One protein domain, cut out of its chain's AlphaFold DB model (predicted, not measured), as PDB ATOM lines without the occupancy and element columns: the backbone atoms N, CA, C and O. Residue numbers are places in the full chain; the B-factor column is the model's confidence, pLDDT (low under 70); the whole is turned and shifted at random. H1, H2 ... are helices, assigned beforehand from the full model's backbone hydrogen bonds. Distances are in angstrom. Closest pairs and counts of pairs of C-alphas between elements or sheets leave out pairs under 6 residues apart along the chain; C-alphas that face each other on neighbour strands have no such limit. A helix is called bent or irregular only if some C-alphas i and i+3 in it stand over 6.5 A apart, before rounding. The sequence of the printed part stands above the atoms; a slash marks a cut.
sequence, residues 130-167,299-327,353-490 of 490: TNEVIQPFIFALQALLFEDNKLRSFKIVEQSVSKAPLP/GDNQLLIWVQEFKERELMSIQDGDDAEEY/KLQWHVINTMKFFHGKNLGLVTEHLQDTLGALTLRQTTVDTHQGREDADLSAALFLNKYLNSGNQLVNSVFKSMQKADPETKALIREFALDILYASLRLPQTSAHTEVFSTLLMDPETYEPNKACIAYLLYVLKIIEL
ATOM      1  N   THR A 130      38.449  29.384  44.579       87.12
ATOM      2  CA  THR A 130      37.311  28.463  44.490       87.12
ATOM      3  C   THR A 130      37.000  28.098  43.040       87.12
ATOM      4  O   THR A 130      36.858  26.917  42.719       87.12
ATOM      5  N   ASN A 131      36.911  29.088  42.151       85.69
ATOM      6  CA  ASN A 131      36.501  28.872  40.763       85.69
ATOM      7  C   ASN A 131      37.612  28.280  39.886       85.69
ATOM      8  O   ASN A 131      37.322  27.483  38.994       85.69
ATOM      9  N   GLU A 132      38.870  28.657  40.117       86.56
ATOM     10  CA  GLU A 132      39.993  28.267  39.260       86.56
ATOM     11  C   GLU A 132      40.711  26.997  39.727       86.56
ATOM     12  O   GLU A 132      41.289  26.282  38.904       86.56
ATOM     13  N   VAL A 133      40.658  26.683  41.026       86.81
ATOM     14  CA  VAL A 133      41.389  25.548  41.610       86.81
ATOM     15  C   VAL A 133      40.443  24.534  42.242       86.81
ATOM     16  O   VAL A 133      40.454  23.371  41.838       86.81
ATOM     17  N   ILE A 134      39.609  24.947  43.202       87.19
ATOM     18  CA  ILE A 134      38.822  24.012  44.028       87.19
ATOM     19  C   ILE A 134      37.744  23.309  43.202       87.19
ATOM     20  O   ILE A 134      37.707  22.080  43.166       87.19
ATOM     21  N   GLN A 135      36.892  24.060  42.500       89.38
ATOM     22  CA  GLN A 135      35.810  23.488  41.694       89.38
ATOM     23  C   GLN A 135      36.350  22.570  40.586       89.38
ATOM     24  O   GLN A 135      35.915  21.419  40.508       89.38
ATOM     25  N   PRO A 136      37.348  22.974  39.776       89.69
ATOM     26  CA  PRO A 136      37.934  22.071  38.791       89.69
ATOM     27  C   PRO A 136      38.597  20.830  39.399       89.69
ATOM     28  O   PRO A 136      38.503  19.751  38.812       89.69
ATOM     29  N   PHE A 137      39.215  20.947  40.580       90.88
ATOM     30  CA  PHE A 137      39.761  19.801  41.307       90.88
ATOM     31  C   PHE A 137      38.658  18.833  41.755       90.88
ATOM     32  O   PHE A 137      38.796  17.627  41.560       90.88
ATOM     33  N   ILE A 138      37.543  19.343  42.292       90.69
ATOM     34  CA  ILE A 138      36.355  18.548  42.650       90.69
ATOM     35  C   ILE A 138      35.826  17.811  41.418       90.69
ATOM     36  O   ILE A 138      35.591  16.607  41.497       90.69
ATOM     37  N   PHE A 139      35.705  18.480  40.268       89.88
ATOM     38  CA  PHE A 139      35.260  17.833  39.030       89.88
ATOM     39  C   PHE A 139      36.237  16.759  38.541       89.88
ATOM     40  O   PHE A 139      35.804  15.682  38.134       89.88
ATOM     41  N   ALA A 140      37.548  17.005  38.611       90.88
ATOM     42  CA  ALA A 140      38.556  16.007  38.258       90.88
ATOM     43  C   ALA A 140      38.515  14.794  39.206       90.88
ATOM     44  O   ALA A 140      38.603  13.651  38.758       90.88
ATOM     45  N   LEU A 141      38.320  15.027  40.506       92.25
ATOM     46  CA  LEU A 141      38.183  13.974  41.509       92.25
ATOM     47  C   LEU A 141      36.875  13.186  41.334       92.25
ATOM     48  O   LEU A 141      36.877  11.962  41.445       92.25
ATOM     49  N   GLN A 142      35.771  13.858  40.995       92.56
ATOM     50  CA  GLN A 142      34.514  13.209  40.619       92.56
ATOM     51  C   GLN A 142      34.692  12.330  39.379       92.56
ATOM     52  O   GLN A 142      34.273  11.178  39.394       92.56
ATOM     53  N   ALA A 143      35.352  12.846  38.340       90.50
ATOM     54  CA  ALA A 143      35.625  12.120  37.104       90.50
ATOM     55  C   ALA A 143      36.517  10.882  37.322       90.50
ATOM     56  O   ALA A 143      36.322   9.853  36.671       90.50
ATOM     57  N   LEU A 144      37.471  10.972  38.257       92.00
ATOM     58  CA  LEU A 144      38.308   9.850  38.682       92.00
ATOM     59  C   LEU A 144      37.484   8.778  39.409       92.00
ATOM     60  O   LEU A 144      37.602   7.592  39.110       92.00
ATOM     61  N   LEU A 145      36.681   9.187  40.393       93.38
ATOM     62  CA  LEU A 145      36.070   8.262  41.349       93.38
ATOM     63  C   LEU A 145      34.718   7.711  40.900       93.38
ATOM     64  O   LEU A 145      34.355   6.613  41.324       93.38
ATOM     65  N   PHE A 146      33.971   8.441  40.075       92.88
ATOM     66  CA  PHE A 146      32.582   8.124  39.765       92.88
ATOM     67  C   PHE A 146      32.324   7.962  38.265       92.88
ATOM     68  O   PHE A 146      32.915   8.623  37.413       92.88
ATOM     69  N   GLU A 147      31.387   7.070  37.961       90.12
ATOM     70  CA  GLU A 147      30.785   6.845  36.650       90.12
ATOM     71  C   GLU A 147      29.284   6.626  36.878       90.12
ATOM     72  O   GLU A 147      28.899   5.852  37.757       90.12
ATOM     73  N   ASP A 148      28.427   7.372  36.178       86.12
ATOM     74  CA  ASP A 148      26.965   7.342  36.357       86.12
ATOM     75  C   ASP A 148      26.501   7.484  37.826       86.12
ATOM     76  O   ASP A 148      25.619   6.763  38.303       86.12
ATOM     77  N   ASN A 149      27.120   8.411  38.571       83.38
ATOM     78  CA  ASN A 149      26.883   8.657  40.005       83.38
ATOM     79  C   ASN A 149      27.152   7.449  40.925       83.38
ATOM     80  O   ASN A 149      26.712   7.425  42.076       83.38
ATOM     81  N   LYS A 150      27.888   6.442  40.448       89.81
ATOM     82  CA  LYS A 150      28.349   5.300  41.242       89.81
ATOM     83  C   LYS A 150      29.864   5.280  41.283       89.81
ATOM     84  O   LYS A 150      30.522   5.735  40.355       89.81
ATOM     85  N   LEU A 151      30.421   4.750  42.371       92.25
ATOM     86  CA  LEU A 151      31.864   4.554  42.468       92.25
ATOM     87  C   LEU A 151      32.318   3.641  41.319       92.25
ATOM     88  O   LEU A 151      31.758   2.553  41.150       92.25
ATOM     89  N   ARG A 152      33.311   4.093  40.550       92.50
ATOM     90  CA  ARG A 152      33.854   3.376  39.396       92.50
ATOM     91  C   ARG A 152      34.447   2.031  39.819       92.50
ATOM     92  O   ARG A 152      34.796   1.811  40.983       92.50
ATOM     93  N   SER A 153      34.561   1.130  38.850       91.38
ATOM     94  CA  SER A 153      35.388  -0.057  39.007       91.38
ATOM     95  C   SER A 153      36.870   0.275  38.887       91.38
ATOM     96  O   SER A 153      37.248   1.022  37.996       91.38
ATOM     97  N   PHE A 154      37.694  -0.312  39.751       93.25
ATOM     98  CA  PHE A 154      39.144  -0.131  39.711       93.25
ATOM     99  C   PHE A 154      39.866  -1.459  39.504       93.25
ATOM    100  O   PHE A 154      39.416  -2.505  39.986       93.25
ATOM    101  N   LYS A 155      41.020  -1.394  38.839       93.88
ATOM    102  CA  LYS A 155      41.976  -2.499  38.699       93.88
ATOM    103  C   LYS A 155      43.124  -2.323  39.678       93.88
ATOM    104  O   LYS A 155      43.424  -1.205  40.083       93.88
ATOM    105  N   ILE A 156      43.758  -3.419  40.082       94.25
ATOM    106  CA  ILE A 156      44.982  -3.345  40.887       94.25
ATOM    107  C   ILE A 156      46.181  -3.169  39.960       94.25
ATOM    108  O   ILE A 156      46.321  -3.881  38.970       94.25
ATOM    109  N   VAL A 157      47.060  -2.240  40.327       94.75
ATOM    110  CA  VAL A 157      48.303  -1.956  39.609       94.75
ATOM    111  C   VAL A 157      49.277  -3.110  39.839       94.75
ATOM    112  O   VAL A 157      49.653  -3.383  40.982       94.75
ATOM    113  N   GLU A 158      49.738  -3.768  38.778       89.94
ATOM    114  CA  GLU A 158      50.618  -4.943  38.875       89.94
ATOM    115  C   GLU A 158      51.923  -4.643  39.629       89.94
ATOM    116  O   GLU A 158      52.350  -5.401  40.499       89.94
ATOM    117  N   GLN A 159      52.517  -3.469  39.403       92.25
ATOM    118  CA  GLN A 159      53.751  -3.056  40.079       92.25
ATOM    119  C   GLN A 159      53.549  -2.784  41.581       92.25
ATOM    120  O   GLN A 159      54.520  -2.661  42.327       92.25
ATOM    121  N   SER A 160      52.300  -2.686  42.047       91.75
ATOM    122  CA  SER A 160      51.967  -2.486  43.461       91.75
ATOM    123  C   SER A 160      51.904  -3.787  44.261       91.75
ATOM    124  O   SER A 160      51.871  -3.749  45.492       91.75
ATOM    125  N   VAL A 161      51.924  -4.941  43.587       91.31
ATOM    126  CA  VAL A 161      51.756  -6.257  44.215       91.31
ATOM    127  C   VAL A 161      52.823  -6.522  45.277       91.31
ATOM    128  O   VAL A 161      52.511  -7.095  46.313       91.31
ATOM    129  N   SER A 162      54.046  -6.024  45.109       92.62
ATOM    130  CA  SER A 162      55.117  -6.177  46.102       92.62
ATOM    131  C   SER A 162      55.004  -5.241  47.313       92.62
ATOM    132  O   SER A 162      55.729  -5.426  48.291       92.62
ATOM    133  N   LYS A 163      54.103  -4.246  47.294       92.44
ATOM    134  CA  LYS A 163      53.938  -3.312  48.417       92.44
ATOM    135  C   LYS A 163      53.438  -4.052  49.653       92.44
ATOM    136  O   LYS A 163      52.407  -4.731  49.609       92.44
ATOM    137  N   ALA A 164      54.160  -3.871  50.750       88.44
ATOM    138  CA  ALA A 164      53.867  -4.431  52.056       88.44
ATOM    139  C   ALA A 164      53.914  -3.314  53.109       88.44
ATOM    140  O   ALA A 164      54.653  -2.342  52.919       88.44
ATOM    141  N   PRO A 165      53.136  -3.426  54.197       88.06
ATOM    142  CA  PRO A 165      53.261  -2.504  55.316       88.06
ATOM    143  C   PRO A 165      54.649  -2.614  55.954       88.06
ATOM    144  O   PRO A 165      55.293  -3.665  55.896       88.06
ATOM    145  N   LEU A 166      55.088  -1.542  56.612       83.75
ATOM    146  CA  LEU A 166      56.236  -1.599  57.507       83.75
ATOM    147  C   LEU A 166      55.984  -2.673  58.575       83.75
ATOM    148  O   LEU A 166      54.865  -2.751  59.103       83.75
ATOM    149  N   PRO A 167      56.996  -3.494  58.914       77.88
ATOM    150  CA  PRO A 167      56.810  -4.564  59.874       77.88
ATOM    151  C   PRO A 167      56.347  -3.985  61.203       77.88
ATOM    152  O   PRO A 167      56.909  -3.017  61.726       77.88
ATOM    153  N   GLY A 299      49.086   6.866  58.165       83.31
ATOM    154  CA  GLY A 299      47.841   6.477  57.499       83.31
ATOM    155  C   GLY A 299      48.059   5.631  56.243       83.31
ATOM    156  O   GLY A 299      47.293   4.698  55.994       83.31
ATOM    157  N   ASP A 300      49.129   5.883  55.489       86.62
ATOM    158  CA  ASP A 300      49.531   5.057  54.347       86.62
ATOM    159  C   ASP A 300      49.891   3.631  54.775       86.62
ATOM    160  O   ASP A 300      49.416   2.658  54.184       86.62
ATOM    161  N   ASN A 301      50.661   3.491  55.850       88.31
ATOM    162  CA  ASN A 301      51.031   2.198  56.390       88.31
ATOM    163  C   ASN A 301      49.807   1.460  56.958       88.31
ATOM    164  O   ASN A 301      49.675   0.250  56.770       88.31
ATOM    165  N   GLN A 302      48.855   2.172  57.571       90.31
ATOM    166  CA  GLN A 302      47.593   1.575  58.018       90.31
ATOM    167  C   GLN A 302      46.752   1.043  56.842       90.31
ATOM    168  O   GLN A 302      46.171  -0.042  56.938       90.31
ATOM    169  N   LEU A 303      46.716   1.758  55.713       93.56
ATOM    170  CA  LEU A 303      46.079   1.267  54.486       93.56
ATOM    171  C   LEU A 303      46.793   0.022  53.950       93.56
ATOM    172  O   LEU A 303      46.127  -0.946  53.584       93.56
ATOM    173  N   LEU A 304      48.130   0.007  53.951       92.75
ATOM    174  CA  LEU A 304      48.919  -1.157  53.536       92.75
ATOM    175  C   LEU A 304      48.685  -2.377  54.436       92.75
ATOM    176  O   LEU A 304      48.658  -3.497  53.927       92.75
ATOM    177  N   ILE A 305      48.439  -2.186  55.736       89.69
ATOM    178  CA  ILE A 305      48.019  -3.266  56.642       89.69
ATOM    179  C   ILE A 305      46.694  -3.877  56.170       89.69
ATOM    180  O   ILE A 305      46.597  -5.096  56.037       89.69
ATOM    181  N   TRP A 306      45.680  -3.066  55.859       93.69
ATOM    182  CA  TRP A 306      44.387  -3.585  55.386       93.69
ATOM    183  C   TRP A 306      44.461  -4.202  53.984       93.69
ATOM    184  O   TRP A 306      43.771  -5.185  53.704       93.69
ATOM    185  N   VAL A 307      45.318  -3.670  53.109       95.00
ATOM    186  CA  VAL A 307      45.628  -4.274  51.804       95.00
ATOM    187  C   VAL A 307      46.282  -5.640  52.003       95.00
ATOM    188  O   VAL A 307      45.904  -6.599  51.332       95.00
ATOM    189  N   GLN A 308      47.205  -5.757  52.957       91.38
ATOM    190  CA  GLN A 308      47.843  -7.024  53.290       91.38
ATOM    191  C   GLN A 308      46.844  -8.043  53.847       91.38
ATOM    192  O   GLN A 308      46.832  -9.195  53.423       91.38
ATOM    193  N   GLU A 309      45.950  -7.634  54.751       87.88
ATOM    194  CA  GLU A 309      44.878  -8.509  55.248       87.88
ATOM    195  C   GLU A 309      43.983  -9.035  54.117       87.88
ATOM    196  O   GLU A 309      43.503 -10.171  54.179       87.88
ATOM    197  N   PHE A 310      43.747  -8.214  53.091       92.06
ATOM    198  CA  PHE A 310      43.008  -8.620  51.904       92.06
ATOM    199  C   PHE A 310      43.805  -9.610  51.043       92.06
ATOM    200  O   PHE A 310      43.261 -10.656  50.705       92.06
ATOM    201  N   LYS A 311      45.094  -9.360  50.766       91.38
ATOM    202  CA  LYS A 311      45.972 -10.317  50.060       91.38
ATOM    203  C   LYS A 311      45.999 -11.679  50.751       91.38
ATOM    204  O   LYS A 311      45.806 -12.707  50.112       91.38
ATOM    205  N   GLU A 312      46.168 -11.682  52.070       85.50
ATOM    206  CA  GLU A 312      46.156 -12.899  52.879       85.50
ATOM    207  C   GLU A 312      44.810 -13.634  52.792       85.50
ATOM    208  O   GLU A 312      44.781 -14.858  52.838       85.50
ATOM    209  N   ARG A 313      43.686 -12.923  52.644       84.19
ATOM    210  CA  ARG A 313      42.366 -13.540  52.435       84.19
ATOM    211  C   ARG A 313      42.227 -14.134  51.035       84.19
ATOM    212  O   ARG A 313      41.746 -15.258  50.910       84.19
ATOM    213  N   GLU A 314      42.657 -13.406  50.009       83.88
ATOM    214  CA  GLU A 314      42.633 -13.896  48.629       83.88
ATOM    215  C   GLU A 314      43.494 -15.152  48.482       83.88
ATOM    216  O   GLU A 314      43.051 -16.127  47.879       83.88
ATOM    217  N   LEU A 315      44.664 -15.182  49.127       82.25
ATOM    218  CA  LEU A 315      45.544 -16.346  49.148       82.25
ATOM    219  C   LEU A 315      44.868 -17.590  49.739       82.25
ATOM    220  O   LEU A 315      44.923 -18.655  49.128       82.25
ATOM    221  N   MET A 316      44.193 -17.450  50.886       76.38
ATOM    222  CA  MET A 316      43.435 -18.554  51.495       76.38
ATOM    223  C   MET A 316      42.337 -19.055  50.550       76.38
ATOM    224  O   MET A 316      42.209 -20.249  50.309       76.38
ATOM    225  N   SER A 317      41.613 -18.129  49.920       71.56
ATOM    226  CA  SER A 317      40.463 -18.452  49.072       71.56
ATOM    227  C   SER A 317      40.795 -19.125  47.730       71.56
ATOM    228  O   SER A 317      39.883 -19.470  46.985       71.56
ATOM    229  N   ILE A 318      42.072 -19.250  47.355       65.19
ATOM    230  CA  ILE A 318      42.507 -20.037  46.181       65.19
ATOM    231  C   ILE A 318      42.566 -21.523  46.525       65.19
ATOM    232  O   ILE A 318      42.435 -22.370  45.649       65.19
ATOM    233  N   GLN A 319      42.757 -21.833  47.806       60.50
ATOM    234  CA  GLN A 319      42.876 -23.192  48.315       60.50
ATOM    235  C   GLN A 319      41.528 -23.762  48.794       60.50
ATOM    236  O   GLN A 319      41.441 -24.961  49.045       60.50
ATOM    237  N   ASP A 320      40.488 -22.925  48.890       54.00
ATOM    238  CA  ASP A 320      39.105 -23.280  49.262       54.00
ATOM    239  C   ASP A 320      38.208 -23.560  48.030       54.00
ATOM    240  O   ASP A 320      37.018 -23.264  48.073       54.00
ATOM    241  N   GLY A 321      38.781 -24.021  46.907       38.62
ATOM    242  CA  GLY A 321      38.138 -24.060  45.578       38.62
ATOM    243  C   GLY A 321      36.648 -24.431  45.578       38.62
ATOM    244  O   GLY A 321      36.285 -25.408  46.207       38.62
ATOM    245  N   ASP A 322      35.817 -23.637  44.887       37.94
ATOM    246  CA  ASP A 322      34.387 -23.822  44.537       37.94
ATOM    247  C   ASP A 322      33.363 -24.335  45.582       37.94
ATOM    248  O   ASP A 322      32.163 -24.264  45.321       37.94
ATOM    249  N   ASP A 323      33.747 -24.708  46.802       41.44
ATOM    250  CA  ASP A 323      32.803 -25.226  47.801       41.44
ATOM    251  C   ASP A 323      32.038 -24.099  48.528       41.44
ATOM    252  O   ASP A 323      31.030 -24.336  49.192       41.44
ATOM    253  N   ALA A 324      32.454 -22.834  48.377       38.88
ATOM    254  CA  ALA A 324      31.868 -21.671  49.061       38.88
ATOM    255  C   ALA A 324      30.359 -21.439  48.786       38.88
ATOM    256  O   ALA A 324      29.681 -20.814  49.609       38.88
ATOM    257  N   GLU A 325      29.823 -21.925  47.661       35.47
ATOM    258  CA  GLU A 325      28.395 -21.810  47.309       35.47
ATOM    259  C   GLU A 325      27.520 -22.879  47.995       35.47
ATOM    260  O   GLU A 325      26.389 -22.581  48.389       35.47
ATOM    261  N   GLU A 326      28.042 -24.080  48.268       34.78
ATOM    262  CA  GLU A 326      27.287 -25.143  48.954       34.78
ATOM    263  C   GLU A 326      27.025 -24.784  50.437       34.78
ATOM    264  O   GLU A 326      25.970 -25.082  51.009       34.78
ATOM    265  N   TYR A 327      27.927 -24.002  51.042       35.34
ATOM    266  CA  TYR A 327      27.831 -23.554  52.435       35.34
ATOM    267  C   TYR A 327      26.788 -22.453  52.684       35.34
ATOM    268  O   TYR A 327      26.240 -22.368  53.789       35.34
ATOM    269  N   LYS A 353      44.415 -30.157  55.779       43.31
ATOM    270  CA  LYS A 353      45.811 -30.362  56.180       43.31
ATOM    271  C   LYS A 353      46.840 -29.925  55.134       43.31
ATOM    272  O   LYS A 353      48.012 -29.872  55.479       43.31
ATOM    273  N   LEU A 354      46.443 -29.626  53.894       49.31
ATOM    274  CA  LEU A 354      47.353 -29.159  52.841       49.31
ATOM    275  C   LEU A 354      47.471 -27.632  52.750       49.31
ATOM    276  O   LEU A 354      48.511 -27.148  52.316       49.31
ATOM    277  N   GLN A 355      46.470 -26.859  53.180       59.66
ATOM    278  CA  GLN A 355      46.381 -25.450  52.779       59.66
ATOM    279  C   GLN A 355      47.522 -24.594  53.343       59.66
ATOM    280  O   GLN A 355      48.197 -23.898  52.594       59.66
ATOM    281  N   TRP A 356      47.816 -24.695  54.645       70.56
ATOM    282  CA  TRP A 356      48.907 -23.918  55.252       70.56
ATOM    283  C   TRP A 356      50.290 -24.353  54.778       70.56
ATOM    284  O   TRP A 356      51.187 -23.523  54.675       70.56
ATOM    285  N   HIS A 357      50.476 -25.638  54.473       73.19
ATOM    286  CA  HIS A 357      51.749 -26.127  53.955       73.19
ATOM    287  C   HIS A 357      51.979 -25.635  52.525       73.19
ATOM    288  O   HIS A 357      53.048 -25.109  52.246       73.19
ATOM    289  N   VAL A 358      50.961 -25.696  51.662       70.81
ATOM    290  CA  VAL A 358      51.008 -25.146  50.298       70.81
ATOM    291  C   VAL A 358      51.214 -23.629  50.324       70.81
ATOM    292  O   VAL A 358      52.082 -23.112  49.623       70.81
ATOM    293  N   ILE A 359      50.489 -22.914  51.189       79.25
ATOM    294  CA  ILE A 359      50.636 -21.464  51.372       79.25
ATOM    295  C   ILE A 359      52.041 -21.109  51.856       79.25
ATOM    296  O   ILE A 359      52.643 -20.183  51.319       79.25
ATOM    297  N   ASN A 360      52.596 -21.840  52.824       84.69
ATOM    298  CA  ASN A 360      53.947 -21.581  53.312       84.69
ATOM    299  C   ASN A 360      55.014 -21.943  52.267       84.69
ATOM    300  O   ASN A 360      55.978 -21.194  52.145       84.69
ATOM    301  N   THR A 361      54.832 -23.001  51.461       81.88
ATOM    302  CA  THR A 361      55.702 -23.280  50.300       81.88
ATOM    303  C   THR A 361      55.666 -22.116  49.301       81.88
ATOM    304  O   THR A 361      56.711 -21.614  48.889       81.88
ATOM    305  N   MET A 362      54.471 -21.632  48.948       86.06
ATOM    306  CA  MET A 362      54.294 -20.510  48.022       86.06
ATOM    307  C   MET A 362      54.896 -19.215  48.575       86.06
ATOM    308  O   MET A 362      55.649 -18.536  47.877       86.06
ATOM    309  N   LYS A 363      54.645 -18.896  49.848       90.38
ATOM    310  CA  LYS A 363      55.214 -17.726  50.525       90.38
ATOM    311  C   LYS A 363      56.734 -17.808  50.647       90.38
ATOM    312  O   LYS A 363      57.391 -16.778  50.519       90.38
ATOM    313  N   PHE A 364      57.289 -19.001  50.851       90.81
ATOM    314  CA  PHE A 364      58.734 -19.208  50.906       90.81
ATOM    315  C   PHE A 364      59.412 -18.820  49.585       90.81
ATOM    316  O   PHE A 364      60.406 -18.099  49.602       90.81
ATOM    317  N   PHE A 365      58.852 -19.228  48.439       87.12
ATOM    318  CA  PHE A 365      59.428 -18.905  47.128       87.12
ATOM    319  C   PHE A 365      59.052 -17.512  46.602       87.12
ATOM    320  O   PHE A 365      59.898 -16.828  46.028       87.12
ATOM    321  N   HIS A 366      57.803 -17.077  46.804       90.00
ATOM    322  CA  HIS A 366      57.226 -15.901  46.131       90.00
ATOM    323  C   HIS A 366      56.694 -14.825  47.076       90.00
ATOM    324  O   HIS A 366      56.450 -13.699  46.646       90.00
ATOM    325  N   GLY A 367      56.530 -15.129  48.365       90.25
ATOM    326  CA  GLY A 367      55.794 -14.287  49.311       90.25
ATOM    327  C   GLY A 367      56.328 -12.862  49.408       90.25
ATOM    328  O   GLY A 367      55.547 -11.917  49.349       90.25
ATOM    329  N   LYS A 368      57.653 -12.690  49.443       90.56
ATOM    330  CA  LYS A 368      58.285 -11.361  49.474       90.56
ATOM    331  C   LYS A 368      57.959 -10.529  48.227       90.56
ATOM    332  O   LYS A 368      57.647  -9.349  48.348       90.56
ATOM    333  N   ASN A 369      57.984 -11.142  47.043       90.88
ATOM    334  CA  ASN A 369      57.673 -10.462  45.778       90.88
ATOM    335  C   ASN A 369      56.180 -10.122  45.663       90.88
ATOM    336  O   ASN A 369      55.813  -9.171  44.978       90.88
ATOM    337  N   LEU A 370      55.334 -10.870  46.369       90.56
ATOM    338  CA  LEU A 370      53.890 -10.655  46.456       90.56
ATOM    339  C   LEU A 370      53.480  -9.743  47.625       90.56
ATOM    340  O   LEU A 370      52.292  -9.516  47.867       90.56
ATOM    341  N   GLY A 371      54.465  -9.217  48.360       88.88
ATOM    342  CA  GLY A 371      54.254  -8.366  49.521       88.88
ATOM    343  C   GLY A 371      53.509  -9.063  50.659       88.88
ATOM    344  O   GLY A 371      52.804  -8.378  51.385       88.88
ATOM    345  N   LEU A 372      53.621 -10.392  50.794       90.31
ATOM    346  CA  LEU A 372      53.017 -11.227  51.843       90.31
ATOM    347  C   LEU A 372      53.909 -11.301  53.098       90.31
ATOM    348  O   LEU A 372      55.117 -11.076  53.024       90.31
ATOM    349  N   VAL A 373      53.326 -11.654  54.249       86.88
ATOM    350  CA  VAL A 373      54.078 -11.849  55.506       86.88
ATOM    351  C   VAL A 373      54.908 -13.131  55.402       86.88
ATOM    352  O   VAL A 373      54.354 -14.198  55.123       86.88
ATOM    353  N   THR A 374      56.223 -13.033  55.618       88.81
ATOM    354  CA  THR A 374      57.179 -14.149  55.423       88.81
ATOM    355  C   THR A 374      58.178 -14.323  56.565       88.81
ATOM    356  O   THR A 374      58.951 -15.277  56.568       88.81
ATOM    357  N   GLU A 375      58.165 -13.439  57.559       87.50
ATOM    358  CA  GLU A 375      59.128 -13.391  58.660       87.50
ATOM    359  C   GLU A 375      59.118 -14.682  59.493       87.50
ATOM    360  O   GLU A 375      60.151 -15.113  59.998       87.50
ATOM    361  N   HIS A 376      57.972 -15.359  59.596       82.00
ATOM    362  CA  HIS A 376      57.841 -16.639  60.303       82.00
ATOM    363  C   HIS A 376      58.377 -17.847  59.531       82.00
ATOM    364  O   HIS A 376      58.439 -18.945  60.085       82.00
ATOM    365  N   LEU A 377      58.745 -17.667  58.263       85.12
ATOM    366  CA  LEU A 377      59.365 -18.699  57.428       85.12
ATOM    367  C   LEU A 377      60.896 -18.648  57.497       85.12
ATOM    368  O   LEU A 377      61.563 -19.502  56.918       85.12
ATOM    369  N   GLN A 378      61.454 -17.656  58.192       80.62
ATOM    370  CA  GLN A 378      62.891 -17.419  58.268       80.62
ATOM    371  C   GLN A 378      63.504 -18.016  59.545       80.62
ATOM    372  O   GLN A 378      62.832 -18.238  60.560       80.62
ATOM    373  N   ASP A 379      64.807 -18.282  59.471       77.06
ATOM    374  CA  ASP A 379      65.676 -18.666  60.584       77.06
ATOM    375  C   ASP A 379      65.102 -19.766  61.499       77.06
ATOM    376  O   ASP A 379      64.756 -20.867  61.067       77.06
ATOM    377  N   THR A 380      65.032 -19.477  62.801       69.88
ATOM    378  CA  THR A 380      64.644 -20.422  63.853       69.88
ATOM    379  C   THR A 380      63.200 -20.897  63.682       69.88
ATOM    380  O   THR A 380      62.893 -22.028  64.048       69.88
ATOM    381  N   LEU A 381      62.317 -20.063  63.118       76.50
ATOM    382  CA  LEU A 381      60.889 -20.366  62.986       76.50
ATOM    383  C   LEU A 381      60.570 -21.207  61.756       76.50
ATOM    384  O   LEU A 381      59.685 -22.066  61.829       76.50
ATOM    385  N   GLY A 382      61.351 -21.029  60.686       79.31
ATOM    386  CA  GLY A 382      61.276 -21.827  59.464       79.31
ATOM    387  C   GLY A 382      61.349 -23.331  59.736       79.31
ATOM    388  O   GLY A 382      60.631 -24.108  59.115       79.31
ATOM    389  N   ALA A 383      62.127 -23.756  60.740       80.62
ATOM    390  CA  ALA A 383      62.253 -25.166  61.110       80.62
ATOM    391  C   ALA A 383      60.902 -25.828  61.452       80.62
ATOM    392  O   ALA A 383      60.710 -27.006  61.159       80.62
ATOM    393  N   LEU A 384      59.970 -25.088  62.061       82.38
ATOM    394  CA  LEU A 384      58.619 -25.563  62.363       82.38
ATOM    395  C   LEU A 384      57.655 -25.283  61.207       82.38
ATOM    396  O   LEU A 384      56.912 -26.177  60.802       82.38
ATOM    397  N   THR A 385      57.643 -24.050  60.696       76.19
ATOM    398  CA  THR A 385      56.636 -23.574  59.730       76.19
ATOM    399  C   THR A 385      56.814 -24.185  58.339       76.19
ATOM    400  O   THR A 385      55.823 -24.326  57.617       76.19
ATOM    401  N   LEU A 386      58.031 -24.636  58.008       80.44
ATOM    402  CA  LEU A 386      58.384 -25.331  56.766       80.44
ATOM    403  C   LEU A 386      58.515 -26.857  56.922       80.44
ATOM    404  O   LEU A 386      58.684 -27.565  55.941       80.44
ATOM    405  N   ARG A 387      58.402 -27.426  58.131       75.12
ATOM    406  CA  ARG A 387      58.686 -28.864  58.361       75.12
ATOM    407  C   ARG A 387      57.853 -29.823  57.506       75.12
ATOM    408  O   ARG A 387      58.244 -30.960  57.272       75.12
ATOM    409  N   GLN A 388      56.644 -29.404  57.159       69.56
ATOM    410  CA  GLN A 388      55.667 -30.210  56.425       69.56
ATOM    411  C   GLN A 388      55.344 -29.591  55.061       69.56
ATOM    412  O   GLN A 388      54.319 -29.914  54.469       69.56
ATOM    413  N   THR A 389      56.197 -28.679  54.587       71.75
ATOM    414  CA  THR A 389      56.108 -28.097  53.250       71.75
ATOM    415  C   THR A 389      56.933 -28.919  52.263       71.75
ATOM    416  O   THR A 389      57.648 -29.852  52.630       71.75
ATOM    417  N   THR A 390      56.814 -28.589  50.982       72.88
ATOM    418  CA  THR A 390      57.514 -29.255  49.875       72.88
ATOM    419  C   THR A 390      58.668 -28.406  49.335       72.88
ATOM    420  O   THR A 390      59.096 -28.591  48.203       72.88
ATOM    421  N   VAL A 391      59.197 -27.474  50.138       80.44
ATOM    422  CA  VAL A 391      60.218 -26.495  49.705       80.44
ATOM    423  C   VAL A 391      61.517 -27.128  49.203       80.44
ATOM    424  O   VAL A 391      62.180 -26.549  48.350       80.44
ATOM    425  N   ASP A 392      61.857 -28.324  49.681       82.19
ATOM    426  CA  ASP A 392      63.069 -29.041  49.270       82.19
ATOM    427  C   ASP A 392      62.869 -29.895  48.001       82.19
ATOM    428  O   ASP A 392      63.799 -30.571  47.559       82.19
ATOM    429  N   THR A 393      61.667 -29.910  47.408       75.62
ATOM    430  CA  THR A 393      61.353 -30.740  46.233       75.62
ATOM    431  C   THR A 393      61.120 -29.898  44.979       75.62
ATOM    432  O   THR A 393      60.583 -28.792  45.033       75.62
ATOM    433  N   HIS A 394      61.482 -30.446  43.814       74.81
ATOM    434  CA  HIS A 394      61.177 -29.820  42.521       74.81
ATOM    435  C   HIS A 394      59.665 -29.650  42.315       74.81
ATOM    436  O   HIS A 394      59.227 -28.565  41.944       74.81
ATOM    437  N   GLN A 395      58.871 -30.671  42.658       67.19
ATOM    438  CA  GLN A 395      57.409 -30.606  42.595       67.19
ATOM    439  C   GLN A 395      56.849 -29.471  43.463       67.19
ATOM    440  O   GLN A 395      55.984 -28.726  43.024       67.19
ATOM    441  N   GLY A 396      57.373 -29.285  44.679       68.56
ATOM    442  CA  GLY A 396      56.918 -28.211  45.557       68.56
ATOM    443  C   GLY A 396      57.211 -26.820  45.012       68.56
ATOM    444  O   GLY A 396      56.434 -25.895  45.250       68.56
ATOM    445  N   ARG A 397      58.298 -26.663  44.248       75.44
ATOM    446  CA  ARG A 397      58.581 -25.418  43.533       75.44
ATOM    447  C   ARG A 397      57.592 -25.180  42.389       75.44
ATOM    448  O   ARG A 397      57.071 -24.075  42.286       75.44
ATOM    449  N   GLU A 398      57.304 -26.197  41.582       67.88
ATOM    450  CA  GLU A 398      56.321 -26.105  40.490       67.88
ATOM    451  C   GLU A 398      54.913 -25.777  41.017       67.88
ATOM    452  O   GLU A 398      54.249 -24.870  40.513       67.88
ATOM    453  N   ASP A 399      54.491 -26.432  42.103       67.19
ATOM    454  CA  ASP A 399      53.202 -26.181  42.759       67.19
ATOM    455  C   ASP A 399      53.123 -24.756  43.338       67.19
ATOM    456  O   ASP A 399      52.071 -24.105  43.301       67.19
ATOM    457  N   ALA A 400      54.240 -24.248  43.871       74.81
ATOM    458  CA  ALA A 400      54.350 -22.881  44.366       74.81
ATOM    459  C   ALA A 400      54.280 -21.848  43.235       74.81
ATOM    460  O   ALA A 400      53.610 -20.827  43.405       74.81
ATOM    461  N   ASP A 401      54.926 -22.109  42.095       71.75
ATOM    462  CA  ASP A 401      54.867 -21.256  40.903       71.75
ATOM    463  C   ASP A 401      53.424 -21.181  40.362       71.75
ATOM    464  O   ASP A 401      52.907 -20.086  40.119       71.75
ATOM    465  N   LEU A 402      52.724 -22.321  40.272       69.81
ATOM    466  CA  LEU A 402      51.311 -22.372  39.878       69.81
ATOM    467  C   LEU A 402      50.412 -21.616  40.868       69.81
ATOM    468  O   LEU A 402      49.591 -20.791  40.465       69.81
ATOM    469  N   SER A 403      50.583 -21.861  42.169       72.62
ATOM    470  CA  SER A 403      49.800 -21.195  43.219       72.62
ATOM    471  C   SER A 403      50.017 -19.681  43.219       72.62
ATOM    472  O   SER A 403      49.070 -18.919  43.417       72.62
ATOM    473  N   ALA A 404      51.248 -19.231  42.961       75.94
ATOM    474  CA  ALA A 404      51.568 -17.817  42.830       75.94
ATOM    475  C   ALA A 404      50.918 -17.186  41.595       75.94
ATOM    476  O   ALA A 404      50.374 -16.087  41.702       75.94
ATOM    477  N   ALA A 405      50.901 -17.883  40.456       72.38
ATOM    478  CA  ALA A 405      50.221 -17.414  39.251       72.38
ATOM    479  C   ALA A 405      48.700 -17.297  39.455       72.38
ATOM    480  O   ALA A 405      48.103 -16.278  39.099       72.38
ATOM    481  N   LEU A 406      48.077 -18.300  40.087       75.00
ATOM    482  CA  LEU A 406      46.652 -18.269  40.439       75.00
ATOM    483  C   LEU A 406      46.334 -17.117  41.395       75.00
ATOM    484  O   LEU A 406      45.354 -16.399  41.191       75.00
ATOM    485  N   PHE A 407      47.186 -16.906  42.400       82.75
ATOM    486  CA  PHE A 407      47.061 -15.781  43.321       82.75
ATOM    487  C   PHE A 407      47.157 -14.443  42.624       82.75
ATOM    488  O   PHE A 407      46.285 -13.601  42.821       82.75
ATOM    489  N   LEU A 408      48.179 -14.257  41.797       81.06
ATOM    490  CA  LEU A 408      48.385 -13.010  41.084       81.06
ATOM    491  C   LEU A 408      47.185 -12.705  40.186       81.06
ATOM    492  O   LEU A 408      46.620 -11.620  40.273       81.06
ATOM    493  N   ASN A 409      46.733 -13.685  39.400       77.12
ATOM    494  CA  ASN A 409      45.569 -13.519  38.537       77.12
ATOM    495  C   ASN A 409      44.306 -13.169  39.338       77.12
ATOM    496  O   ASN A 409      43.579 -12.247  38.972       77.12
ATOM    497  N   LYS A 410      44.044 -13.864  40.451       82.69
ATOM    498  CA  LYS A 410      42.885 -13.568  41.300       82.69
ATOM    499  C   LYS A 410      42.981 -12.168  41.898       82.69
ATOM    500  O   LYS A 410      42.072 -11.366  41.722       82.69
ATOM    501  N   TYR A 411      44.100 -11.858  42.548       87.44
ATOM    502  CA  TYR A 411      44.317 -10.584  43.220       87.44
ATOM    503  C   TYR A 411      44.193  -9.406  42.252       87.44
ATOM    504  O   TYR A 411      43.446  -8.480  42.547       87.44
ATOM    505  N   LEU A 412      44.834  -9.455  41.077       86.62
ATOM    506  CA  LEU A 412      44.789  -8.365  40.093       86.62
ATOM    507  C   LEU A 412      43.369  -8.067  39.581       86.62
ATOM    508  O   LEU A 412      43.037  -6.911  39.317       86.62
ATOM    509  N   ASN A 413      42.507  -9.086  39.516       84.69
ATOM    510  CA  ASN A 413      41.112  -8.956  39.088       84.69
ATOM    511  C   ASN A 413      40.144  -8.552  40.220       84.69
ATOM    512  O   ASN A 413      38.944  -8.403  39.986       84.69
ATOM    513  N   SER A 414      40.645  -8.320  41.436       90.31
ATOM    514  CA  SER A 414      39.826  -8.077  42.629       90.31
ATOM    515  C   SER A 414      39.843  -6.622  43.121       90.31
ATOM    516  O   SER A 414      39.518  -6.364  44.280       90.31
ATOM    517  N   GLY A 415      40.163  -5.632  42.277       93.19
ATOM    518  CA  GLY A 415      40.313  -4.227  42.701       93.19
ATOM    519  C   GLY A 415      39.092  -3.639  43.427       93.19
ATOM    520  O   GLY A 415      39.218  -3.044  44.499       93.19
ATOM    521  N   ASN A 416      37.878  -3.916  42.950       92.81
ATOM    522  CA  ASN A 416      36.649  -3.512  43.648       92.81
ATOM    523  C   ASN A 416      36.457  -4.205  45.002       92.81
ATOM    524  O   ASN A 416      35.937  -3.615  45.956       92.81
ATOM    525  N   GLN A 417      36.841  -5.476  45.088       94.88
ATOM    526  CA  GLN A 417      36.756  -6.254  46.322       94.88
ATOM    527  C   GLN A 417      37.785  -5.755  47.339       94.88
ATOM    528  O   GLN A 417      37.449  -5.642  48.519       94.88
ATOM    529  N   LEU A 418      38.974  -5.352  46.878       96.56
ATOM    530  CA  LEU A 418      39.991  -4.695  47.689       96.56
ATOM    531  C   LEU A 418      39.444  -3.400  48.301       96.56
ATOM    532  O   LEU A 418      39.423  -3.287  49.526       96.56
ATOM    533  N   VAL A 419      38.921  -2.470  47.489       97.06
ATOM    534  CA  VAL A 419      38.341  -1.202  47.984       97.06
ATOM    535  C   VAL A 419      37.250  -1.471  49.025       97.06
ATOM    536  O   VAL A 419      37.238  -0.875  50.102       97.06
ATOM    537  N   ASN A 420      36.347  -2.416  48.742       96.12
ATOM    538  CA  ASN A 420      35.302  -2.830  49.678       96.12
ATOM    539  C   ASN A 420      35.863  -3.401  50.987       96.12
ATOM    540  O   ASN A 420      35.322  -3.124  52.059       96.12
ATOM    541  N   SER A 421      36.900  -4.233  50.912       95.94
ATOM    542  CA  SER A 421      37.505  -4.860  52.085       95.94
ATOM    543  C   SER A 421      38.199  -3.823  52.961       95.94
ATOM    544  O   SER A 421      37.958  -3.808  54.165       95.94
ATOM    545  N   VAL A 422      38.987  -2.926  52.362       96.75
ATOM    546  CA  VAL A 422      39.688  -1.848  53.074       96.75
ATOM    547  C   VAL A 422      38.684  -0.894  53.728       96.75
ATOM    548  O   VAL A 422      38.818  -0.583  54.908       96.75
ATOM    549  N   PHE A 423      37.615  -0.511  53.021       96.88
ATOM    550  CA  PHE A 423      36.554   0.321  53.594       96.88
ATOM    551  C   PHE A 423      35.860  -0.350  54.786       96.88
ATOM    552  O   PHE A 423      35.687   0.272  55.833       96.88
ATOM    553  N   LYS A 424      35.532  -1.646  54.686       94.88
ATOM    554  CA  LYS A 424      34.965  -2.408  55.812       94.88
ATOM    555  C   LYS A 424      35.928  -2.508  56.998       94.88
ATOM    556  O   LYS A 424      35.462  -2.523  58.138       94.88
ATOM    557  N   SER A 425      37.234  -2.619  56.754       92.00
ATOM    558  CA  SER A 425      38.241  -2.600  57.821       92.00
ATOM    559  C   SER A 425      38.290  -1.234  58.509       92.00
ATOM    560  O   SER A 425      38.250  -1.194  59.734       92.00
ATOM    561  N   MET A 426      38.249  -0.132  57.749       93.75
ATOM    562  CA  MET A 426      38.170   1.229  58.293       93.75
ATOM    563  C   MET A 426      36.908   1.436  59.145       93.75
ATOM    564  O   MET A 426      37.008   1.889  60.281       93.75
ATOM    565  N   GLN A 427      35.732   1.000  58.676       92.06
ATOM    566  CA  GLN A 427      34.479   1.122  59.442       92.06
ATOM    567  C   GLN A 427      34.524   0.403  60.801       92.06
ATOM    568  O   GLN A 427      33.909   0.859  61.766       92.06
ATOM    569  N   LYS A 428      35.237  -0.727  60.871       88.38
ATOM    570  CA  LYS A 428      35.411  -1.533  62.091       88.38
ATOM    571  C   LYS A 428      36.553  -1.048  62.980       88.38
ATOM    572  O   LYS A 428      36.673  -1.545  64.101       88.38
ATOM    573  N   ALA A 429      37.403  -0.161  62.473       84.50
ATOM    574  CA  ALA A 429      38.520   0.375  63.224       84.50
ATOM    575  C   ALA A 429      38.017   1.259  64.369       84.50
ATOM    576  O   ALA A 429      36.884   1.742  64.379       84.50
ATOM    577  N   ASP A 430      38.862   1.446  65.366       79.94
ATOM    578  CA  ASP A 430      38.584   2.348  66.472       79.94
ATOM    579  C   ASP A 430      38.728   3.827  66.057       79.94
ATOM    580  O   ASP A 430      39.343   4.117  65.028       79.94
ATOM    581  N   PRO A 431      38.194   4.773  66.854       80.00
ATOM    582  CA  PRO A 431      38.182   6.191  66.498       80.00
ATOM    583  C   PRO A 431      39.559   6.788  66.186       80.00
ATOM    584  O   PRO A 431      39.660   7.586  65.259       80.00
ATOM    585  N   GLU A 432      40.616   6.385  66.899       79.44
ATOM    586  CA  GLU A 432      41.980   6.890  66.669       79.44
ATOM    587  C   GLU A 432      42.484   6.477  65.283       79.44
ATOM    588  O   GLU A 432      42.950   7.307  64.504       79.44
ATOM    589  N   THR A 433      42.305   5.204  64.922       83.19
ATOM    590  CA  THR A 433      42.670   4.692  63.595       83.19
ATOM    591  C   THR A 433      41.851   5.359  62.482       83.19
ATOM    592  O   THR A 433      42.379   5.643  61.409       83.19
ATOM    593  N   LYS A 434      40.561   5.647  62.712       85.56
ATOM    594  CA  LYS A 434      39.736   6.381  61.736       85.56
ATOM    595  C   LYS A 434      40.202   7.828  61.560       85.56
ATOM    596  O   LYS A 434      40.260   8.307  60.426       85.56
ATOM    597  N   ALA A 435      40.559   8.501  62.655       82.75
ATOM    598  CA  ALA A 435      41.111   9.852  62.631       82.75
ATOM    599  C   ALA A 435      42.435   9.896  61.855       82.75
ATOM    600  O   ALA A 435      42.581  10.739  60.977       82.75
ATOM    601  N   LEU A 436      43.319   8.916  62.064       85.50
ATOM    602  CA  LEU A 436      44.573   8.785  61.319       85.50
ATOM    603  C   LEU A 436      44.354   8.723  59.795       85.50
ATOM    604  O   LEU A 436      45.060   9.379  59.032       85.50
ATOM    605  N   ILE A 437      43.363   7.952  59.331       90.81
ATOM    606  CA  ILE A 437      43.027   7.873  57.898       90.81
ATOM    607  C   ILE A 437      42.459   9.198  57.381       90.81
ATOM    608  O   ILE A 437      42.775   9.610  56.264       90.81
ATOM    609  N   ARG A 438      41.627   9.873  58.182       89.19
ATOM    610  CA  ARG A 438      41.085  11.196  57.849       89.19
ATOM    611  C   ARG A 438      42.198  12.238  57.722       89.19
ATOM    612  O   ARG A 438      42.225  12.953  56.726       89.19
ATOM    613  N   GLU A 439      43.106  12.307  58.691       86.00
ATOM    614  CA  GLU A 439      44.261  13.213  58.679       86.00
ATOM    615  C   GLU A 439      45.144  12.955  57.458       86.00
ATOM    616  O   GLU A 439      45.444  13.879  56.707       86.00
ATOM    617  N   PHE A 440      45.448  11.687  57.174       89.75
ATOM    618  CA  PHE A 440      46.211  11.320  55.986       89.75
ATOM    619  C   PHE A 440      45.532  11.779  54.684       89.75
ATOM    620  O   PHE A 440      46.194  12.307  53.792       89.75
ATOM    621  N   ALA A 441      44.208  11.640  54.569       91.56
ATOM    622  CA  ALA A 441      43.474  12.143  53.410       91.56
ATOM    623  C   ALA A 441      43.540  13.670  53.277       91.56
ATOM    624  O   ALA A 441      43.724  14.180  52.170       91.56
ATOM    625  N   LEU A 442      43.420  14.396  54.389       88.62
ATOM    626  CA  LEU A 442      43.537  15.853  54.409       88.62
ATOM    627  C   LEU A 442      44.944  16.312  54.011       88.62
ATOM    628  O   LEU A 442      45.058  17.240  53.213       88.62
ATOM    629  N   ASP A 443      45.995  15.629  54.470       86.31
ATOM    630  CA  ASP A 443      47.385  15.914  54.091       86.31
ATOM    631  C   ASP A 443      47.622  15.708  52.587       86.31
ATOM    632  O   ASP A 443      48.259  16.535  51.925       86.31
ATOM    633  N   ILE A 444      47.065  14.633  52.019       89.56
ATOM    634  CA  ILE A 444      47.123  14.370  50.577       89.56
ATOM    635  C   ILE A 444      46.408  15.469  49.785       89.56
ATOM    636  O   ILE A 444      46.956  15.963  48.795       89.56
ATOM    637  N   LEU A 445      45.211  15.882  50.212       90.25
ATOM    638  CA  LEU A 445      44.465  16.958  49.553       90.25
ATOM    639  C   LEU A 445      45.186  18.302  49.672       90.25
ATOM    640  O   LEU A 445      45.310  19.012  48.675       90.25
ATOM    641  N   TYR A 446      45.712  18.629  50.853       86.38
ATOM    642  CA  TYR A 446      46.489  19.843  51.097       86.38
ATOM    643  C   TYR A 446      47.701  19.926  50.159       86.38
ATOM    644  O   TYR A 446      47.904  20.936  49.480       86.38
ATOM    645  N   ALA A 447      48.462  18.832  50.043       84.88
ATOM    646  CA  ALA A 447      49.609  18.745  49.142       84.88
ATOM    647  C   ALA A 447      49.217  18.806  47.651       84.88
ATOM    648  O   ALA A 447      49.987  19.302  46.823       84.88
ATOM    649  N   SER A 448      48.029  18.307  47.299       87.50
ATOM    650  CA  SER A 448      47.547  18.247  45.912       87.50
ATOM    651  C   SER A 448      46.977  19.580  45.422       87.50
ATOM    652  O   SER A 448      47.271  19.982  44.296       87.50
ATOM    653  N   LEU A 449      46.217  20.286  46.267       85.50
ATOM    654  CA  LEU A 449      45.562  21.558  45.937       85.50
ATOM    655  C   LEU A 449      46.540  22.730  45.827       85.50
ATOM    656  O   LEU A 449      46.281  23.659  45.072       85.50
ATOM    657  N   ARG A 450      47.669  22.687  46.551       83.19
ATOM    658  CA  ARG A 450      48.701  23.746  46.558       83.19
ATOM    659  C   ARG A 450      48.178  25.139  46.940       83.19
ATOM    660  O   ARG A 450      48.747  26.140  46.514       83.19
ATOM    661  N   LEU A 451      47.151  25.189  47.784       83.50
ATOM    662  CA  LEU A 451      46.627  26.410  48.404       83.50
ATOM    663  C   LEU A 451      46.977  26.413  49.903       83.50
ATOM    664  O   LEU A 451      46.108  26.143  50.741       83.50
ATOM    665  N   PRO A 452      48.260  26.613  50.270       74.12
ATOM    666  CA  PRO A 452      48.672  26.587  51.667       74.12
ATOM    667  C   PRO A 452      47.955  27.692  52.454       74.12
ATOM    668  O   PRO A 452      47.678  28.751  51.913       74.12
ATOM    669  N   GLN A 453      47.683  27.444  53.740       77.19
ATOM    670  CA  GLN A 453      46.998  28.371  54.660       77.19
ATOM    671  C   GLN A 453      45.500  28.595  54.390       77.19
ATOM    672  O   GLN A 453      44.869  29.331  55.139       77.19
ATOM    673  N   THR A 454      44.908  27.901  53.412       81.25
ATOM    674  CA  THR A 454      43.455  27.924  53.178       81.25
ATOM    675  C   THR A 454      42.752  26.675  53.717       81.25
ATOM    676  O   THR A 454      43.357  25.605  53.867       81.25
ATOM    677  N   SER A 455      41.440  26.774  53.942       81.69
ATOM    678  CA  SER A 455      40.580  25.632  54.284       81.69
ATOM    679  C   SER A 455      40.160  24.771  53.075       81.69
ATOM    680  O   SER A 455      39.426  23.797  53.248       81.69
ATOM    681  N   ALA A 456      40.677  25.032  51.865       82.50
ATOM    682  CA  ALA A 456      40.272  24.372  50.613       82.50
ATOM    683  C   ALA A 456      40.286  22.829  50.668       82.50
ATOM    684  O   ALA A 456      39.379  22.158  50.182       82.50
ATOM    685  N   HIS A 457      41.303  22.240  51.296       83.50
ATOM    686  CA  HIS A 457      41.422  20.788  51.456       83.50
ATOM    687  C   HIS A 457      40.296  20.187  52.311       83.50
ATOM    688  O   HIS A 457      39.828  19.085  52.022       83.50
ATOM    689  N   THR A 458      39.811  20.919  53.319       84.06
ATOM    690  CA  THR A 458      38.656  20.505  54.131       84.06
ATOM    691  C   THR A 458      37.346  20.610  53.350       84.06
ATOM    692  O   THR A 458      36.513  19.709  53.444       84.06
ATOM    693  N   GLU A 459      37.199  21.640  52.511       83.94
ATOM    694  CA  GLU A 459      36.041  21.819  51.630       83.94
ATOM    695  C   GLU A 459      35.930  20.652  50.640       83.94
ATOM    696  O   GLU A 459      34.897  19.978  50.583       83.94
ATOM    697  N   VAL A 460      37.021  20.318  49.941       86.94
ATOM    698  CA  VAL A 460      37.057  19.181  49.005       86.94
ATOM    699  C   VAL A 460      36.760  17.864  49.721       86.94
ATOM    700  O   VAL A 460      35.956  17.062  49.236       86.94
ATOM    701  N   PHE A 461      37.367  17.644  50.893       87.56
ATOM    702  CA  PHE A 461      37.139  16.440  51.690       87.56
ATOM    703  C   PHE A 461      35.662  16.285  52.069       87.56
ATOM    704  O   PHE A 461      35.073  15.230  51.832       87.56
ATOM    705  N   SER A 462      35.055  17.344  52.609       84.44
ATOM    706  CA  SER A 462      33.655  17.341  53.046       84.44
ATOM    707  C   SER A 462      32.666  17.136  51.895       84.44
ATOM    708  O   SER A 462      31.616  16.531  52.094       84.44
ATOM    709  N   THR A 463      33.027  17.580  50.687       86.00
ATOM    710  CA  THR A 463      32.160  17.521  49.505       86.00
ATOM    711  C   THR A 463      32.056  16.114  48.912       86.00
ATOM    712  O   THR A 463      30.978  15.712  48.478       86.00
ATOM    713  N   LEU A 464      33.163  15.360  48.850       88.25
ATOM    714  CA  LEU A 464      33.223  14.094  48.092       88.25
ATOM    715  C   LEU A 464      33.696  12.883  48.893       88.25
ATOM    716  O   LEU A 464      33.367  11.749  48.538       88.25
ATOM    717  N   LEU A 465      34.504  13.090  49.930       91.69
ATOM    718  CA  LEU A 465      35.267  12.028  50.595       91.69
ATOM    719  C   LEU A 465      34.788  11.753  52.026       91.69
ATOM    720  O   LEU A 465      35.244  10.803  52.659       91.69
ATOM    721  N   MET A 466      33.842  12.538  52.528       88.69
ATOM    722  CA  MET A 466      33.235  12.359  53.839       88.69
ATOM    723  C   MET A 466      31.822  11.793  53.707       88.69
ATOM    724  O   MET A 466      31.103  12.074  52.747       88.69
ATOM    725  N   ASP A 467      31.430  10.963  54.661       83.12
ATOM    726  CA  ASP A 467      30.048  10.546  54.835       83.12
ATOM    727  C   ASP A 467      29.290  11.625  55.637       83.12
ATOM    728  O   ASP A 467      29.752  12.018  56.712       83.12
ATOM    729  N   PRO A 468      28.157  12.143  55.133       74.06
ATOM    730  CA  PRO A 468      27.476  13.283  55.745       74.06
ATOM    731  C   PRO A 468      26.775  12.944  57.069       74.06
ATOM    732  O   PRO A 468      26.472  13.851  57.839       74.06
ATOM    733  N   GLU A 469      26.499  11.665  57.342       73.38
ATOM    734  CA  GLU A 469      25.818  11.240  58.569       73.38
ATOM    735  C   GLU A 469      26.818  10.965  59.692       73.38
ATOM    736  O   GLU A 469      26.598  11.329  60.848       73.38
ATOM    737  N   THR A 470      27.926  10.314  59.348       76.88
ATOM    738  CA  THR A 470      28.927   9.847  60.314       76.88
ATOM    739  C   THR A 470      30.112  10.794  60.464       76.88
ATOM    740  O   THR A 470      30.829  10.695  61.456       76.88
ATOM    741  N   TYR A 471      30.315  11.718  59.516       77.00
ATOM    742  CA  TYR A 471      31.504  12.576  59.407       77.00
ATOM    743  C   TYR A 471      32.824  11.789  59.278       77.00
ATOM    744  O   TYR A 471      33.914  12.323  59.494       77.00
ATOM    745  N   GLU A 472      32.739  10.509  58.906       85.25
ATOM    746  CA  GLU A 472      33.880   9.617  58.699       85.25
ATOM    747  C   GLU A 472      34.270   9.558  57.208       85.25
ATOM    748  O   GLU A 472      33.454   9.877  56.337       85.25
ATOM    749  N   PRO A 473      35.508   9.141  56.867       91.75
ATOM    750  CA  PRO A 473      35.888   8.878  55.482       91.75
ATOM    751  C   PRO A 473      34.921   7.898  54.803       91.75
ATOM    752  O   PRO A 473      34.699   6.789  55.286       91.75
ATOM    753  N   ASN A 474      34.363   8.268  53.654       94.12
ATOM    754  CA  ASN A 474      33.472   7.391  52.899       94.12
ATOM    755  C   ASN A 474      34.266   6.414  52.005       94.12
ATOM    756  O   ASN A 474      35.499   6.419  51.935       94.12
ATOM    757  N   LYS A 475      33.560   5.547  51.274       95.88
ATOM    758  CA  LYS A 475      34.200   4.563  50.388       95.88
ATOM    759  C   LYS A 475      34.997   5.206  49.240       95.88
ATOM    760  O   LYS A 475      36.008   4.644  48.821       95.88
ATOM    761  N   ALA A 476      34.562   6.365  48.744       96.12
ATOM    762  CA  ALA A 476      35.266   7.106  47.700       96.12
ATOM    763  C   ALA A 476      36.603   7.662  48.215       96.12
ATOM    764  O   ALA A 476      37.593   7.614  47.491       96.12
ATOM    765  N   CYS A 477      36.670   8.065  49.490       96.12
ATOM    766  CA  CYS A 477      37.927   8.395  50.164       96.12
ATOM    767  C   CYS A 477      38.912   7.228  50.136       96.12
ATOM    768  O   CYS A 477      40.046   7.390  49.703       96.12
ATOM    769  N   ILE A 478      38.468   6.024  50.506       97.38
ATOM    770  CA  ILE A 478      39.334   4.837  50.475       97.38
ATOM    771  C   ILE A 478      39.832   4.539  49.057       97.38
ATOM    772  O   ILE A 478      41.015   4.258  48.879       97.38
ATOM    773  N   ALA A 479      38.965   4.630  48.046       97.12
ATOM    774  CA  ALA A 479      39.378   4.466  46.653       97.12
ATOM    775  C   ALA A 479      40.425   5.518  46.244       97.12
ATOM    776  O   ALA A 479      41.463   5.165  45.689       97.12
ATOM    777  N   TYR A 480      40.205   6.789  46.591       96.44
ATOM    778  CA  TYR A 480      41.155   7.866  46.319       96.44
ATOM    779  C   TYR A 480      42.515   7.628  46.985       96.44
ATOM    780  O   TYR A 480      43.549   7.732  46.329       96.44
ATOM    781  N   LEU A 481      42.536   7.233  48.259       96.38
ATOM    782  CA  LEU A 481      43.779   6.950  48.977       96.38
ATOM    783  C   LEU A 481      44.538   5.764  48.367       96.38
ATOM    784  O   LEU A 481      45.749   5.845  48.173       96.38
ATOM    785  N   LEU A 482      43.844   4.680  48.003       96.50
ATOM    786  CA  LEU A 482      44.466   3.537  47.322       96.50
ATOM    787  C   LEU A 482      45.005   3.915  45.930       96.50
ATOM    788  O   LEU A 482      46.049   3.400  45.520       96.50
ATOM    789  N   TYR A 483      44.330   4.824  45.220       94.94
ATOM    790  CA  TYR A 483      44.790   5.365  43.940       94.94
ATOM    791  C   TYR A 483      46.056   6.217  44.108       94.94
ATOM    792  O   TYR A 483      47.042   6.021  43.401       94.94
ATOM    793  N   VAL A 484      46.084   7.104  45.109       92.81
ATOM    794  CA  VAL A 484      47.257   7.931  45.447       92.81
ATOM    795  C   VAL A 484      48.451   7.068  45.851       92.81
ATOM    796  O   VAL A 484      49.578   7.318  45.417       92.81
ATOM    797  N   LEU A 485      48.206   5.990  46.600       92.56
ATOM    798  CA  LEU A 485      49.216   4.983  46.918       92.56
ATOM    799  C   LEU A 485      49.601   4.113  45.716       92.56
ATOM    800  O   LEU A 485      50.427   3.216  45.877       92.56
ATOM    801  N   LYS A 486      49.063   4.353  44.514       94.19
ATOM    802  CA  LYS A 486      49.310   3.571  43.290       94.19
ATOM    803  C   LYS A 486      49.088   2.074  43.503       94.19
ATOM    804  O   LYS A 486      49.913   1.268  43.083       94.19
ATOM    805  N   ILE A 487      48.055   1.720  44.263       95.44
ATOM    806  CA  ILE A 487      47.619   0.334  44.477       95.44
ATOM    807  C   ILE A 487      46.535  -0.018  43.466       95.44
ATOM    808  O   ILE A 487      46.501  -1.137  42.961       95.44
ATOM    809  N   ILE A 488      45.674   0.950  43.153       95.56
ATOM    810  CA  ILE A 488      44.617   0.802  42.158       95.56
ATOM    811  C   ILE A 488      44.723   1.858  41.058       95.56
ATOM    812  O   ILE A 488      45.273   2.938  41.273       95.56
ATOM    813  N   GLU A 489      44.165   1.536  39.900       92.62
ATOM    814  CA  GLU A 489      44.033   2.392  38.723       92.62
ATOM    815  C   GLU A 489      42.663   2.193  38.053       92.62
ATOM    816  O   GLU A 489      41.870   1.348  38.486       92.62
ATOM    817  N   LEU A 490      42.371   3.023  37.046       87.25
ATOM    818  CA  LEU A 490      41.103   3.032  36.306       87.25
ATOM    819  C   LEU A 490      40.920   1.801  35.407       87.25
ATOM    820  O   LEU A 490      41.909   1.342  34.791       87.25
TER     821      LEU A 490
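AT A GLANCE: This is residues 130 to 167, 299 to 327 and 353 to 490 of the 490 residues of an uncharacterized protein of Chlamydia pneumoniae (UniProt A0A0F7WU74). An elongated body of crossed helices has two groups joined by the long helix H2: H1, H8, H9 and H10 gather towards one end, H4, H5 and H6 towards the other, and H7 crosses H2 between them. Residues 321 to 327, with the short helix H3, stick out from the body. The printed part has 205 residues with ten named helices, H1 to H10 in chain order, and no named strand; the class is all helix. It is only just compact, close to loose, with a radius of gyration of the C-alphas of 19.9 A and spans of 65 by 37 by 29 A.

IN THESE COORDINATES: H1, residues 130 to 145, begins at C-alpha 130 (37.311, 28.463, 44.490) and is only just irregular, with C-alphas 132 and 135 6.8 A apart. Residues 146 to 167 hold no named element. H2, residues 299 to 319, is 31.5 A long from C-alpha 299 (47.841, 6.477, 57.499) to C-alpha 319. H3 is residues 324 to 327, H4 355 to 367 and H5 379 to 385. H6, residues 394 to 412, is 27.1 A long; H7 is residues 415 to 428. H8, residues 431 to 449, is 26.7 A long; H9 is residues 456 to 465. H10, residues 475 to 484, ends at C-alpha 484 (47.257, 7.931, 45.447).

HOW THE PARTS SIT: H2 touches H8 with residues 299 to 302 alone, the closest C-alphas, Gly 299 and Ile 437, being 5.0 A apart. It touches H7 at a steep tilt of 61 degrees, closest at Trp 306 and Val 422, 5.5 A between C-alphas, and H6 at Leu 315 and Phe 407, 6.0 A. H4 and H6 touch about perpendicular at 83 degrees, with C-alphas of Met 362 and Ala 400 4.4 A apart. H5 is close to H4 but not clearly touching, 7.2 A between the C-alphas of Asn 360 and Thr 385. H1 and H9 touch at a shallow tilt of 30 degrees, the same way, closest at the C-alphas of Ile 138 and Val 460, 6.4 A. H9 touches H10, with C-alphas of Leu 465 and Cys 477 4.5 A apart. H3 touches no helix. Every O i to N i+4 pair is within hydrogen-bond range in H4 and H6 to H10, against 10 of 12 in H1, 16 of 17 in H2 and 1 of 3 in H5, which has 3 of 4 O i to N i+3 pairs within range; H3 is too short for an i+4 pair.

THE WHOLE: The C-alphas farthest apart, Asn 131 and Thr 393, are 64.8 A apart. Residues 168 to 298 and 328 to 352 are not printed, with C-alpha gaps of 14.4 A and 19.6 A. Of the links printed whole, H4 to H5 is long. Mean pLDDT of the printed part is 83.5; 20 residues are under 70, among them 318 to 327 and 353 to 355.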